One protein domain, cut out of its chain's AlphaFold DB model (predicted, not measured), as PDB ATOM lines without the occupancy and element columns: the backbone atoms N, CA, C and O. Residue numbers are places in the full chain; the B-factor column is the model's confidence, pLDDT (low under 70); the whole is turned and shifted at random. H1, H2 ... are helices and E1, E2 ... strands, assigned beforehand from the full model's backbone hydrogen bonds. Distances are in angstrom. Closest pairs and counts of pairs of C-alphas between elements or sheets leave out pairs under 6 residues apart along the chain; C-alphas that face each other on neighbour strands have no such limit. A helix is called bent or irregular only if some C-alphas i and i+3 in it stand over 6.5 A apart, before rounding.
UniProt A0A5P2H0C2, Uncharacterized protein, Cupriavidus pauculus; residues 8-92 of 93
ATOM      1  N   ALA A   8      53.056  60.104  50.581       43.97
ATOM      2  CA  ALA A   8      53.394  61.091  51.604       43.97
ATOM      3  C   ALA A   8      53.474  60.423  52.986       43.97
ATOM      4  O   ALA A   8      52.544  59.728  53.391       43.97
ATOM      5  N   GLU A   9      54.560  60.655  53.717       50.94
ATOM      6  CA  GLU A   9      54.748  60.223  55.100       50.94
ATOM      7  C   GLU A   9      54.816  61.445  56.020       50.94
ATOM      8  O   GLU A   9      55.524  62.415  55.741       50.94
ATOM      9  N   VAL A  10      54.082  61.397  57.130       46.38
ATOM     10  CA  VAL A  10      54.124  62.421  58.180       46.38
ATOM     11  C   VAL A  10      54.875  61.839  59.366       46.38
ATOM     12  O   VAL A  10      54.413  60.879  59.978       46.38
ATOM     13  N   LEU A  11      56.034  62.414  59.680       50.44
ATOM     14  CA  LEU A  11      56.801  62.070  60.873       50.44
ATOM     15  C   LEU A  11      56.517  63.127  61.944       50.44
ATOM     16  O   LEU A  11      56.907  64.287  61.803       50.44
ATOM     17  N   CYS A  12      55.831  62.710  63.006       47.28
ATOM     18  CA  CYS A  12      55.686  63.481  64.235       47.28
ATOM     19  C   CYS A  12      56.536  62.807  65.312       47.28
ATOM     20  O   CYS A  12      56.143  61.772  65.849       47.28
ATOM     21  N   ASP A  13      57.707  63.369  65.608       50.06
ATOM     22  CA  ASP A  13      58.426  63.007  66.827       50.06
ATOM     23  C   ASP A  13      57.757  63.737  68.001       50.06
ATOM     24  O   ASP A  13      57.742  64.965  68.062       50.06
ATOM     25  N   HIS A  14      57.132  62.976  68.899       54.28
ATOM     26  CA  HIS A  14      56.473  63.509  70.093       54.28
ATOM     27  C   HIS A  14      57.421  63.611  71.302       54.28
ATOM     28  O   HIS A  14      56.979  64.029  72.372       54.28
ATOM     29  N   ALA A  15      58.692  63.214  71.165       53.47
ATOM     30  CA  ALA A  15      59.641  63.120  72.274       53.47
ATOM     31  C   ALA A  15      60.704  64.235  72.301       53.47
ATOM     32  O   ALA A  15      61.354  64.409  73.333       53.47
ATOM     33  N   THR A  16      60.885  65.010  71.225       48.16
ATOM     34  CA  THR A  16      61.820  66.147  71.194       48.16
ATOM     35  C   THR A  16      61.110  67.495  71.442       48.16
ATOM     36  O   THR A  16      60.047  67.739  70.871       48.16
ATOM     37  N   PRO A  17      61.665  68.398  72.285       51.16
ATOM     38  CA  PRO A  17      61.056  69.703  72.595       51.16
ATOM     39  C   PRO A  17      60.924  70.634  71.379       51.16
ATOM     40  O   PRO A  17      60.049  71.499  71.355       51.16
ATOM     41  N   ASP A  18      61.770  70.435  70.367       52.12
ATOM     42  CA  ASP A  18      61.715  71.135  69.087       52.12
ATOM     43  C   ASP A  18      60.732  70.419  68.154       52.12
ATOM     44  O   ASP A  18      61.115  69.612  67.308       52.12
ATOM     45  N   GLN A  19      59.440  70.693  68.343       51.06
ATOM     46  CA  GLN A  19      58.325  70.159  67.556       51.06
ATOM     47  C   GLN A  19      58.456  70.476  66.053       51.06
ATOM     48  O   GLN A  19      57.849  71.413  65.537       51.06
ATOM     49  N   MET A  20      59.223  69.678  65.316       46.25
ATOM     50  CA  MET A  20      59.326  69.772  63.864       46.25
ATOM     51  C   MET A  20      58.511  68.639  63.243       46.25
ATOM     52  O   MET A  20      59.010  67.535  63.034       46.25
ATOM     53  N   SER A  21      57.237  68.895  62.942       52.00
ATOM     54  CA  SER A  21      56.449  67.997  62.092       52.00
ATOM     55  C   SER A  21      57.053  68.003  60.686       52.00
ATOM     56  O   SER A  21      56.995  69.012  59.981       52.00
ATOM     57  N   ALA A  22      57.653  66.889  60.270       50.59
ATOM     58  CA  ALA A  22      58.236  66.764  58.940       50.59
ATOM     59  C   ALA A  22      57.233  66.087  57.997       50.59
ATOM     60  O   ALA A  22      56.826  64.945  58.211       50.59
ATOM     61  N   PHE A  23      56.847  66.793  56.931       45.47
ATOM     62  CA  PHE A  23      56.049  66.234  55.840       45.47
ATOM     63  C   PHE A  23      56.989  65.736  54.736       45.47
ATOM     64  O   PHE A  23      57.666  66.534  54.082       45.47
ATOM     65  N   ARG A  24      57.061  64.420  54.526       52.66
ATOM     66  CA  ARG A  24      57.925  63.784  53.525       52.66
ATOM     67  C   ARG A  24      57.084  63.335  52.336       52.66
ATOM     68  O   ARG A  24      56.366  62.351  52.421       52.66
ATOM     69  N   MET A  25      57.171  64.041  51.211       52.56
ATOM     70  CA  MET A  25      56.569  63.585  49.952       52.56
ATOM     71  C   MET A  25      57.564  62.706  49.192       52.56
ATOM     72  O   MET A  25      58.602  63.198  48.750       52.56
ATOM     73  N   HIS A  26      57.243  61.429  48.997       65.38
ATOM     74  CA  HIS A  26      57.899  60.599  47.994       65.38
ATOM     75  C   HIS A  26      57.174  60.806  46.664       65.38
ATOM     76  O   HIS A  26      56.020  60.403  46.494       65.38
ATOM     77  N   MET A  27      57.842  61.491  45.739       68.06
ATOM     78  CA  MET A  27      57.398  61.598  44.353       68.06
ATOM     79  C   MET A  27      58.126  60.547  43.525       68.06
ATOM     80  O   MET A  27      59.346  60.615  43.375       68.06
ATOM     81  N   ASP A  28      57.371  59.617  42.949       72.38
ATOM     82  CA  ASP A  28      57.898  58.677  41.966       72.38
ATOM     83  C   ASP A  28      57.981  59.382  40.605       72.38
ATOM     84  O   ASP A  28      57.056  59.345  39.792       72.38
ATOM     85  N   LEU A  29      59.089  60.092  40.376       79.94
ATOM     86  CA  LEU A  29      59.398  60.702  39.084       79.94
ATOM     87  C   LEU A  29      60.075  59.649  38.208       79.94
ATOM     88  O   LEU A  29      61.241  59.324  38.418       79.94
ATOM     89  N   THR A  30      59.359  59.098  37.231       84.25
ATOM     90  CA  THR A  30      59.938  58.107  36.317       84.25
ATOM     91  C   THR A  30      60.962  58.761  35.382       84.25
ATOM     92  O   THR A  30      60.829  59.912  34.962       84.25
ATOM     93  N   PHE A  31      62.033  58.060  35.040       86.56
ATOM     94  CA  PHE A  31      62.994  58.534  34.046       86.56
ATOM     95  C   PHE A  31      63.667  57.337  33.362       86.56
ATOM     96  O   PHE A  31      63.646  56.238  33.922       86.56
ATOM     97  N   PRO A  32      64.205  57.515  32.141       89.06
ATOM     98  CA  PRO A  32      64.935  56.463  31.438       89.06
ATOM     99  C   PRO A  32      66.138  55.985  32.261       89.06
ATOM    100  O   PRO A  32      66.856  56.799  32.839       89.06
ATOM    101  N   VAL A  33      66.371  54.672  32.323       86.69
ATOM    102  CA  VAL A  33      67.473  54.100  33.122       86.69
ATOM    103  C   VAL A  33      68.843  54.559  32.617       86.69
ATOM    104  O   VAL A  33      69.788  54.678  33.392       86.69
ATOM    105  N   GLU A  34      68.932  54.885  31.331       92.62
ATOM    106  CA  GLU A  34      70.120  55.405  30.660       92.62
ATOM    107  C   GLU A  34      70.570  56.746  31.259       92.62
ATOM    108  O   GLU A  34      71.766  57.025  31.339       92.62
ATOM    109  N   ASP A  35      69.621  57.540  31.761       90.19
ATOM    110  CA  ASP A  35      69.889  58.847  32.358       90.19
ATOM    111  C   ASP A  35      70.400  58.731  33.808       90.19
ATOM    112  O   ASP A  35      70.902  59.709  34.367       90.19
ATOM    113  N   LEU A  36      70.326  57.544  34.431       89.62
ATOM    114  CA  LEU A  36      70.685  57.336  35.839       89.62
ATOM    115  C   LEU A  36      72.127  57.755  36.143       89.62
ATOM    116  O   LEU A  36      72.371  58.423  37.147       89.62
ATOM    117  N   GLY A  37      73.078  57.387  35.280       90.06
ATOM    118  CA  GLY A  37      74.491  57.728  35.470       90.06
ATOM    119  C   GLY A  37      74.730  59.239  35.438       90.06
ATOM    120  O   GLY A  37      75.411  59.780  36.308       90.06
ATOM    121  N   MET A  38      74.105  59.928  34.479       96.06
ATOM    122  CA  MET A  38      74.168  61.383  34.348       96.06
ATOM    123  C   MET A  38      73.547  62.078  35.567       96.06
ATOM    124  O   MET A  38      74.177  62.951  36.161       96.06
ATOM    125  N   LEU A  39      72.338  61.674  35.968       91.06
ATOM    126  CA  LEU A  39      71.624  62.261  37.106       91.06
ATOM    127  C   LEU A  39      72.376  62.047  38.421       91.06
ATOM    128  O   LEU A  39      72.462  62.959  39.243       91.06
ATOM    129  N   HIS A  40      72.961  60.865  38.608       89.44
ATOM    130  CA  HIS A  40      73.794  60.584  39.771       89.44
ATOM    131  C   HIS A  40      75.061  61.451  39.781       89.44
ATOM    132  O   HIS A  40      75.421  61.990  40.828       89.44
ATOM    133  N   GLY A  41      75.703  61.639  38.622       92.19
ATOM    134  CA  GLY A  41      76.830  62.560  38.463       92.19
ATOM    135  C   GLY A  41      76.465  63.994  38.851       92.19
ATOM    136  O   GLY A  41      77.146  64.598  39.674       92.19
ATOM    137  N   MET A  42      75.327  64.501  38.365       93.44
ATOM    138  CA  MET A  42      74.840  65.844  38.706       93.44
ATOM    139  C   MET A  42      74.663  66.042  40.216       93.44
ATOM    140  O   MET A  42      75.063  67.072  40.748       93.44
ATOM    141  N   LEU A  43      74.091  65.060  40.921       88.88
ATOM    142  CA  LEU A  43      73.914  65.141  42.375       88.88
ATOM    143  C   LEU A  43      75.241  65.056  43.136       88.88
ATOM    144  O   LEU A  43      75.413  65.731  44.151       88.88
ATOM    145  N   LYS A  44      76.179  64.228  42.664       88.44
ATOM    146  CA  LYS A  44      77.505  64.078  43.275       88.44
ATOM    147  C   LYS A  44      78.324  65.368  43.180       88.44
ATOM    148  O   LYS A  44      78.974  65.739  44.157       88.44
ATOM    149  N   ASP A  45      78.239  66.038  42.036       91.31
ATOM    150  CA  ASP A  45      79.007  67.242  41.709       91.31
ATOM    151  C   ASP A  45      78.265  68.542  42.082       91.31
ATOM    152  O   ASP A  45      78.694  69.635  41.725       91.31
ATOM    153  N   ASP A  46      77.157  68.441  42.828       90.31
ATOM    154  CA  ASP A  46      76.331  69.570  43.277       90.31
ATOM    155  C   ASP A  46      75.759  70.438  42.131       90.31
ATOM    156  O   ASP A  46      75.431  71.614  42.314       90.31
ATOM    157  N   HIS A  47      75.544  69.853  40.951       94.06
ATOM    158  CA  HIS A  47      74.863  70.482  39.814       94.06
ATOM    159  C   HIS A  47      73.333  70.478  39.992       94.06
ATOM    160  O   HIS A  47      72.578  69.961  39.163       94.06
ATOM    161  N   TRP A  48      72.867  71.072  41.092       91.62
ATOM    162  CA  TRP A  48      71.458  71.107  41.492       91.62
ATOM    163  C   TRP A  48      70.555  71.814  40.478       91.62
ATOM    164  O   TRP A  48      69.419  71.391  40.281       91.62
ATOM    165  N   GLU A  49      71.056  72.858  39.815       93.25
ATOM    166  CA  GLU A  49      70.309  73.588  38.785       93.25
ATOM    167  C   GLU A  49      70.046  72.706  37.560       93.25
ATOM    168  O   GLU A  49      68.896  72.537  37.168       93.25
ATOM    169  N   ALA A  50      71.079  72.044  37.024       94.31
ATOM    170  CA  ALA A  50      70.941  71.134  35.885       94.31
ATOM    171  C   ALA A  50      70.025  69.938  36.202       94.31
ATOM    172  O   ALA A  50      69.201  69.540  35.374       94.31
ATOM    173  N   PHE A  51      70.131  69.396  37.419       94.25
ATOM    174  CA  PHE A  51      69.239  68.346  37.907       94.25
ATOM    175  C   PHE A  51      67.783  68.830  37.983       94.25
ATOM    176  O   PHE A  51      66.868  68.137  37.531       94.25
ATOM    177  N   SER A  52      67.560  70.030  38.526       94.06
ATOM    178  CA  SER A  52      66.231  70.640  38.611       94.06
ATOM    179  C   SER A  52      65.631  70.850  37.222       94.06
ATOM    180  O   SER A  52      64.495  70.442  36.975       94.06
ATOM    181  N   ASP A  53      66.416  71.394  36.292       96.12
ATOM    182  CA  ASP A  53      66.013  71.674  34.916       96.12
ATOM    183  C   ASP A  53      65.559  70.409  34.179       96.12
ATOM    184  O   ASP A  53      64.524  70.407  33.506       96.12
ATOM    185  N   TYR A  54      66.294  69.306  34.348       95.44
ATOM    186  CA  TYR A  54      65.949  68.011  33.767       95.44
ATOM    187  C   TYR A  54      64.550  67.545  34.199       95.44
ATOM    188  O   TYR A  54      63.715  67.192  33.356       95.44
ATOM    189  N   PHE A  55      64.257  67.577  35.503       93.44
ATOM    190  CA  PHE A  55      62.961  67.133  36.013       93.44
ATOM    191  C   PHE A  55      61.848  68.152  35.757       93.44
ATOM    192  O   PHE A  55      60.734  67.737  35.454       93.44
ATOM    193  N   CYS A  56      62.120  69.457  35.787       94.69
ATOM    194  CA  CYS A  56      61.114  70.487  35.509       94.69
ATOM    195  C   CYS A  56      60.658  70.483  34.046       94.69
ATOM    196  O   CYS A  56      59.488  70.750  33.772       94.69
ATOM    197  N   ARG A  57      61.547  70.140  33.103       95.19
ATOM    198  CA  ARG A  57      61.177  69.966  31.689       95.19
ATOM    199  C   ARG A  57      60.290  68.742  31.472       95.19
ATOM    200  O   ARG A  57      59.359  68.810  30.677       95.19
ATOM    201  N   ARG A  58      60.557  67.634  32.175       93.06
ATOM    202  CA  ARG A  58      59.758  66.399  32.061       93.06
ATOM    203  C   ARG A  58      58.452  66.457  32.863       93.06
ATOM    204  O   ARG A  58      57.457  65.871  32.447       93.06
ATOM    205  N   TYR A  59      58.454  67.169  33.985       91.31
ATOM    206  CA  TYR A  59      57.349  67.263  34.938       91.31
ATOM    207  C   TYR A  59      57.007  68.723  35.261       91.31
ATOM    208  O   TYR A  59      57.134  69.145  36.415       91.31
ATOM    209  N   PRO A  60      56.550  69.517  34.275       92.25
ATOM    210  CA  PRO A  60      56.243  70.929  34.490       92.25
ATOM    211  C   PRO A  60      55.184  71.145  35.583       92.25
ATOM    212  O   PRO A  60      55.255  72.125  36.320       92.25
ATOM    213  N   GLN A  61      54.258  70.198  35.765       88.50
ATOM    214  CA  GLN A  61      53.250  70.232  36.830       88.50
ATOM    215  C   GLN A  61      53.833  70.114  38.250       88.50
ATOM    216  O   GLN A  61      53.165  70.462  39.220       88.50
ATOM    217  N   HIS A  62      55.068  69.625  38.389       86.94
ATOM    218  CA  HIS A  62      55.762  69.467  39.670       86.94
ATOM    219  C   HIS A  62      56.919  70.457  39.836       86.94
ATOM    220  O   HIS A  62      57.652  70.369  40.821       86.94
ATOM    221  N   ARG A  63      57.071  71.416  38.911       89.88
ATOM    222  CA  ARG A  63      58.191  72.366  38.864       89.88
ATOM    223  C   ARG A  63      58.486  73.008  40.217       89.88
ATOM    224  O   ARG A  63      59.599  72.889  40.716       89.88
ATOM    225  N   GLN A  64      57.474  73.600  40.849       88.06
ATOM    226  CA  GLN A  64      57.644  74.290  42.130       88.06
ATOM    227  C   GLN A  64      58.157  73.353  43.238       88.06
ATOM    228  O   GLN A  64      59.003  73.749  44.040       88.06
ATOM    229  N   LEU A  65      57.679  72.104  43.280       86.06
ATOM    230  CA  LEU A  65      58.122  71.106  44.259       86.06
ATOM    231  C   LEU A  65      59.570  70.674  43.996       86.06
ATOM    232  O   LEU A  65      60.366  70.606  44.931       86.06
ATOM    233  N   ILE A  66      59.914  70.424  42.731       89.06
ATOM    234  CA  ILE A  66      61.261  70.027  42.300       89.06
ATOM    235  C   ILE A  66      62.272  71.137  42.612       89.06
ATOM    236  O   ILE A  66      63.295  70.867  43.240       89.06
ATOM    237  N   GLU A  67      61.982  72.380  42.224       90.50
ATOM    238  CA  GLU A  67      62.839  73.547  42.480       90.50
ATOM    239  C   GLU A  67      63.031  73.771  43.987       90.50
ATOM    240  O   GLU A  67      64.164  73.909  44.455       90.50
ATOM    241  N   THR A  68      61.948  73.714  44.771       87.56
ATOM    242  CA  THR A  68      62.004  73.871  46.235       87.56
ATOM    243  C   THR A  68      62.867  72.789  46.882       87.56
ATOM    244  O   THR A  68      63.703  73.081  47.743       87.56
ATOM    245  N   TRP A  69      62.697  71.533  46.463       87.00
ATOM    246  CA  TRP A  69      63.497  70.423  46.967       87.00
ATOM    247  C   TRP A  69      64.978  70.577  46.599       87.00
ATOM    248  O   TRP A  69      65.831  70.424  47.475       87.00
ATOM    249  N   CYS A  70      65.290  70.942  45.351       88.62
ATOM    250  CA  CYS A  70      66.667  71.158  44.894       88.62
ATOM    251  C   CYS A  70      67.344  72.290  45.677       88.62
ATOM    252  O   CYS A  70      68.435  72.098  46.213       88.62
ATOM    253  N   ALA A  71      66.671  73.434  45.831       86.88
ATOM    254  CA  ALA A  71      67.186  74.573  46.590       86.88
ATOM    255  C   ALA A  71      67.421  74.223  48.070       86.88
ATOM    256  O   ALA A  71      68.465  74.545  48.644       86.88
ATOM    257  N   GLY A  72      66.475  73.511  48.693       83.12
ATOM    258  CA  GLY A  72      66.611  73.043  50.072       83.12
ATOM    259  C   GLY A  72      67.774  72.064  50.255       83.12
ATOM    260  O   GLY A  72      68.512  72.161  51.237       83.12
ATOM    261  N   SER A  73      67.961  71.141  49.310       83.75
ATOM    262  CA  SER A  73      69.062  70.171  49.315       83.75
ATOM    263  C   SER A  73      70.425  70.839  49.133       83.75
ATOM    264  O   SER A  73      71.327  70.575  49.931       83.75
ATOM    265  N   ALA A  74      70.550  71.771  48.184       83.75
ATOM    266  CA  ALA A  74      71.764  72.558  47.977       83.75
ATOM    267  C   ALA A  74      72.156  73.342  49.243       83.75
ATOM    268  O   ALA A  74      73.304  73.290  49.688       83.75
ATOM    269  N   ARG A  75      71.181  73.995  49.895       81.25
ATOM    270  CA  ARG A  75      71.417  74.747  51.137       81.25
ATOM    271  C   ARG A  75      71.898  73.852  52.281       81.25
ATOM    272  O   ARG A  75      72.860  74.206  52.958       81.25
ATOM    273  N   ARG A  76      71.271  72.684  52.484       80.06
ATOM    274  CA  ARG A  76      71.698  71.721  53.521       80.06
ATOM    275  C   ARG A  76      73.112  71.198  53.273       80.06
ATOM    276  O   ARG A  76      73.887  71.085  54.217       80.06
ATOM    277  N   ARG A  77      73.468  70.911  52.017       76.56
ATOM    278  CA  ARG A  77      74.823  70.478  51.640       76.56
ATOM    279  C   ARG A  77      75.865  71.551  51.961       76.56
ATOM    280  O   ARG A  77      76.888  71.231  52.560       76.56
ATOM    281  N   ALA A  78      75.588  72.811  51.623       74.38
ATOM    282  CA  ALA A  78      76.472  73.935  51.932       74.38
ATOM    283  C   ALA A  78      76.677  74.110  53.448       74.38
ATOM    284  O   ALA A  78      77.803  74.275  53.911       74.38
ATOM    285  N   GLN A  79      75.604  73.994  54.235       73.12
ATOM    286  CA  GLN A  79      75.671  74.063  55.699       73.12
ATOM    287  C   GLN A  79      76.440  72.880  56.310       73.12
ATOM    288  O   GLN A  79      77.235  73.074  57.226       73.12
ATOM    289  N   GLY A  80      76.259  71.666  55.778       62.81
ATOM    290  CA  GLY A  80      76.998  70.479  56.212       62.81
ATOM    291  C   GLY A  80      78.500  70.548  55.914       62.81
ATOM    292  O   GLY A  80      79.297  70.087  56.725       62.81
ATOM    293  N   ARG A  81      78.900  71.172  54.795       58.91
ATOM    294  CA  ARG A  81      80.318  71.444  54.490       58.91
ATOM    295  C   ARG A  81      80.922  72.448  55.474       58.91
ATOM    296  O   ARG A  81      81.965  72.169  56.048       58.91
ATOM    297  N   HIS A  82      80.221  73.546  55.760       52.56
ATOM    298  CA  HIS A  82      80.679  74.522  56.755       52.56
ATOM    299  C   HIS A  82      80.809  73.939  58.172       52.56
ATOM    300  O   HIS A  82      81.733  74.300  58.897       52.56
ATOM    301  N   GLY A  83      79.917  73.024  58.567       50.84
ATOM    302  CA  GLY A  83      80.025  72.313  59.843       50.84
ATOM    303  C   GLY A  83      81.208  71.339  59.903       50.84
ATOM    304  O   GLY A  83      81.841  71.218  60.951       50.84
ATOM    305  N   ALA A  84      81.536  70.682  58.786       49.78
ATOM    306  CA  ALA A  84      82.696  69.797  58.689       49.78
ATOM    307  C   ALA A  84      84.018  70.576  58.766       49.78
ATOM    308  O   ALA A  84      84.887  70.202  59.546       49.78
ATOM    309  N   ASP A  85      84.136  71.703  58.058       48.22
ATOM    310  CA  ASP A  85      85.345  72.540  58.088       48.22
ATOM    311  C   ASP A  85      85.585  73.158  59.478       48.22
ATOM    312  O   ASP A  85      86.718  73.192  59.963       48.22
ATOM    313  N   ALA A  86      84.520  73.579  60.171       48.97
ATOM    314  CA  ALA A  86      84.610  74.088  61.541       48.97
ATOM    315  C   ALA A  86      85.026  72.999  62.550       48.97
ATOM    316  O   ALA A  86      85.834  73.262  63.442       48.97
ATOM    317  N   ALA A  87      84.521  71.770  62.400       47.94
ATOM    318  CA  ALA A  87      84.911  70.637  63.241       47.94
ATOM    319  C   ALA A  87      86.353  70.174  62.964       47.94
ATOM    320  O   ALA A  87      87.079  69.835  63.898       47.94
ATOM    321  N   THR A  88      86.801  70.208  61.706       49.25
ATOM    322  CA  THR A  88      88.188  69.900  61.328       49.25
ATOM    323  C   THR A  88      89.169  70.955  61.839       49.25
ATOM    324  O   THR A  88      90.243  70.593  62.311       49.25
ATOM    325  N   MET A  89      88.804  72.242  61.833       44.88
ATOM    326  CA  MET A  89      89.624  73.291  62.452       44.88
ATOM    327  C   MET A  89      89.674  73.198  63.983       44.88
ATOM    328  O   MET A  89      90.726  73.436  64.566       44.88
ATOM    329  N   ALA A  90      88.571  72.831  64.642       47.22
ATOM    330  CA  ALA A  90      88.536  72.666  66.097       47.22
ATOM    331  C   ALA A  90      89.334  71.442  66.590       47.22
ATOM    332  O   ALA A  90      89.800  71.440  67.724       47.22
ATOM    333  N   ALA A  91      89.514  70.418  65.751       48.72
ATOM    334  CA  ALA A  91      90.314  69.229  66.064       48.72
ATOM    335  C   ALA A  91      91.830  69.404  65.812       48.72
ATOM    336  O   ALA A  91      92.595  68.475  66.061       48.72
ATOM    337  N   ALA A  92      92.258  70.563  65.297       45.84
ATOM    338  CA  ALA A  92      93.652  70.874  64.971       45.84
ATOM    339  C   ALA A  92      94.331  71.837  65.974       45.84
ATOM    340  O   ALA A  92      95.412  72.349  65.675       45.84
TER     341      ALA A  92
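What this domain is: This is residues 8 to 92 of the 93 residues of an uncharacterized protein of Cupriavidus pauculus (UniProt A0A5P2H0C2). A short two-stranded hairpin, E1 and E2, leads into three helices, of which the long helix H3 makes a long arm; H2 folds back along residues 62 to 74 of H3, and H1 packs on H2 on the side away from H3. Residues 79 to 92, of which 79 to 90 belong to H3, stick out, as do residues 14 to 19 in the link between E1 and E2, and residues 32 to 37, of which 33 to 37 belong to H1. The printed part has 85 residues, with two named strands and three named helices in the order E1, E2, H1, H2, H3; the sheet, E1 - E2, is antiparallel and the class is mostly helix. The whole is loose, with a radius of gyration of the C-alphas of 16.5 A and spans of 44 by 37 by 20 A.

Where its parts are: E1 is residues 8 to 11, 9.9 A from first to last C-alpha, and begins with C-alpha 8 at (53.394, 61.091, 51.604). E2 is residues 22 to 26, 12.6 A long. H1 is residues 33 to 44, 17.4 A long, and is irregular, but only just: C-alphas 34 and 37 are 6.9 A apart. H2 is residues 48 to 58, 15.7 A long, with C-alpha 48 at (71.458, 71.107, 41.492). H3 is residues 60 to 90, 45.2 A long, and ends with C-alpha 90 at (88.536, 72.666, 66.097). H3 is irregular, with C-alphas 61 and 64 at 8.0 A, and has a kink of 25 degrees near residue 67.

How they stand to each other: E1 and E2 form an antiparallel hairpin, their directions at 155 degrees. N 9 and O 24 are within hydrogen-bond range at 2.8 A, as are N 22 and O 11 at 3.1 A. E1 is apart from H1, H2 and H3, and E2 is apart from H2 and H3. H2 and H3 form a helical hairpin and touch, opposite ways at a shallow tilt of 16 degrees; their closest C-alphas, of Cys 56 and Arg 63, are 4.8 A apart. H3 touches H2 with residues 62 to 74 alone. H1 and H2 form another helical hairpin and touch, opposite ways at a shallow tilt of 30 degrees, through residues 39 to 43 of H1 alone; their closest C-alphas, of Met 42 and Phe 51, are 6.2 A apart. H1 and H3 are apart. In H2 every O i to N i+4 pair is within hydrogen-bond range; in H1 6 of 8 are, and in H3 25 of 27.

The domain as a whole: The two C-alphas farthest apart are those of Gln 61 and Ala 92, at 49.2 A. Without the stretches that stand free, the body of 59 residues spans 36 by 28 by 17 A. The printed part has no cut, and no link is long. The mean pLDDT of the printed part is 74.0, with residues 8 to 27 and 80 to 92 under 70.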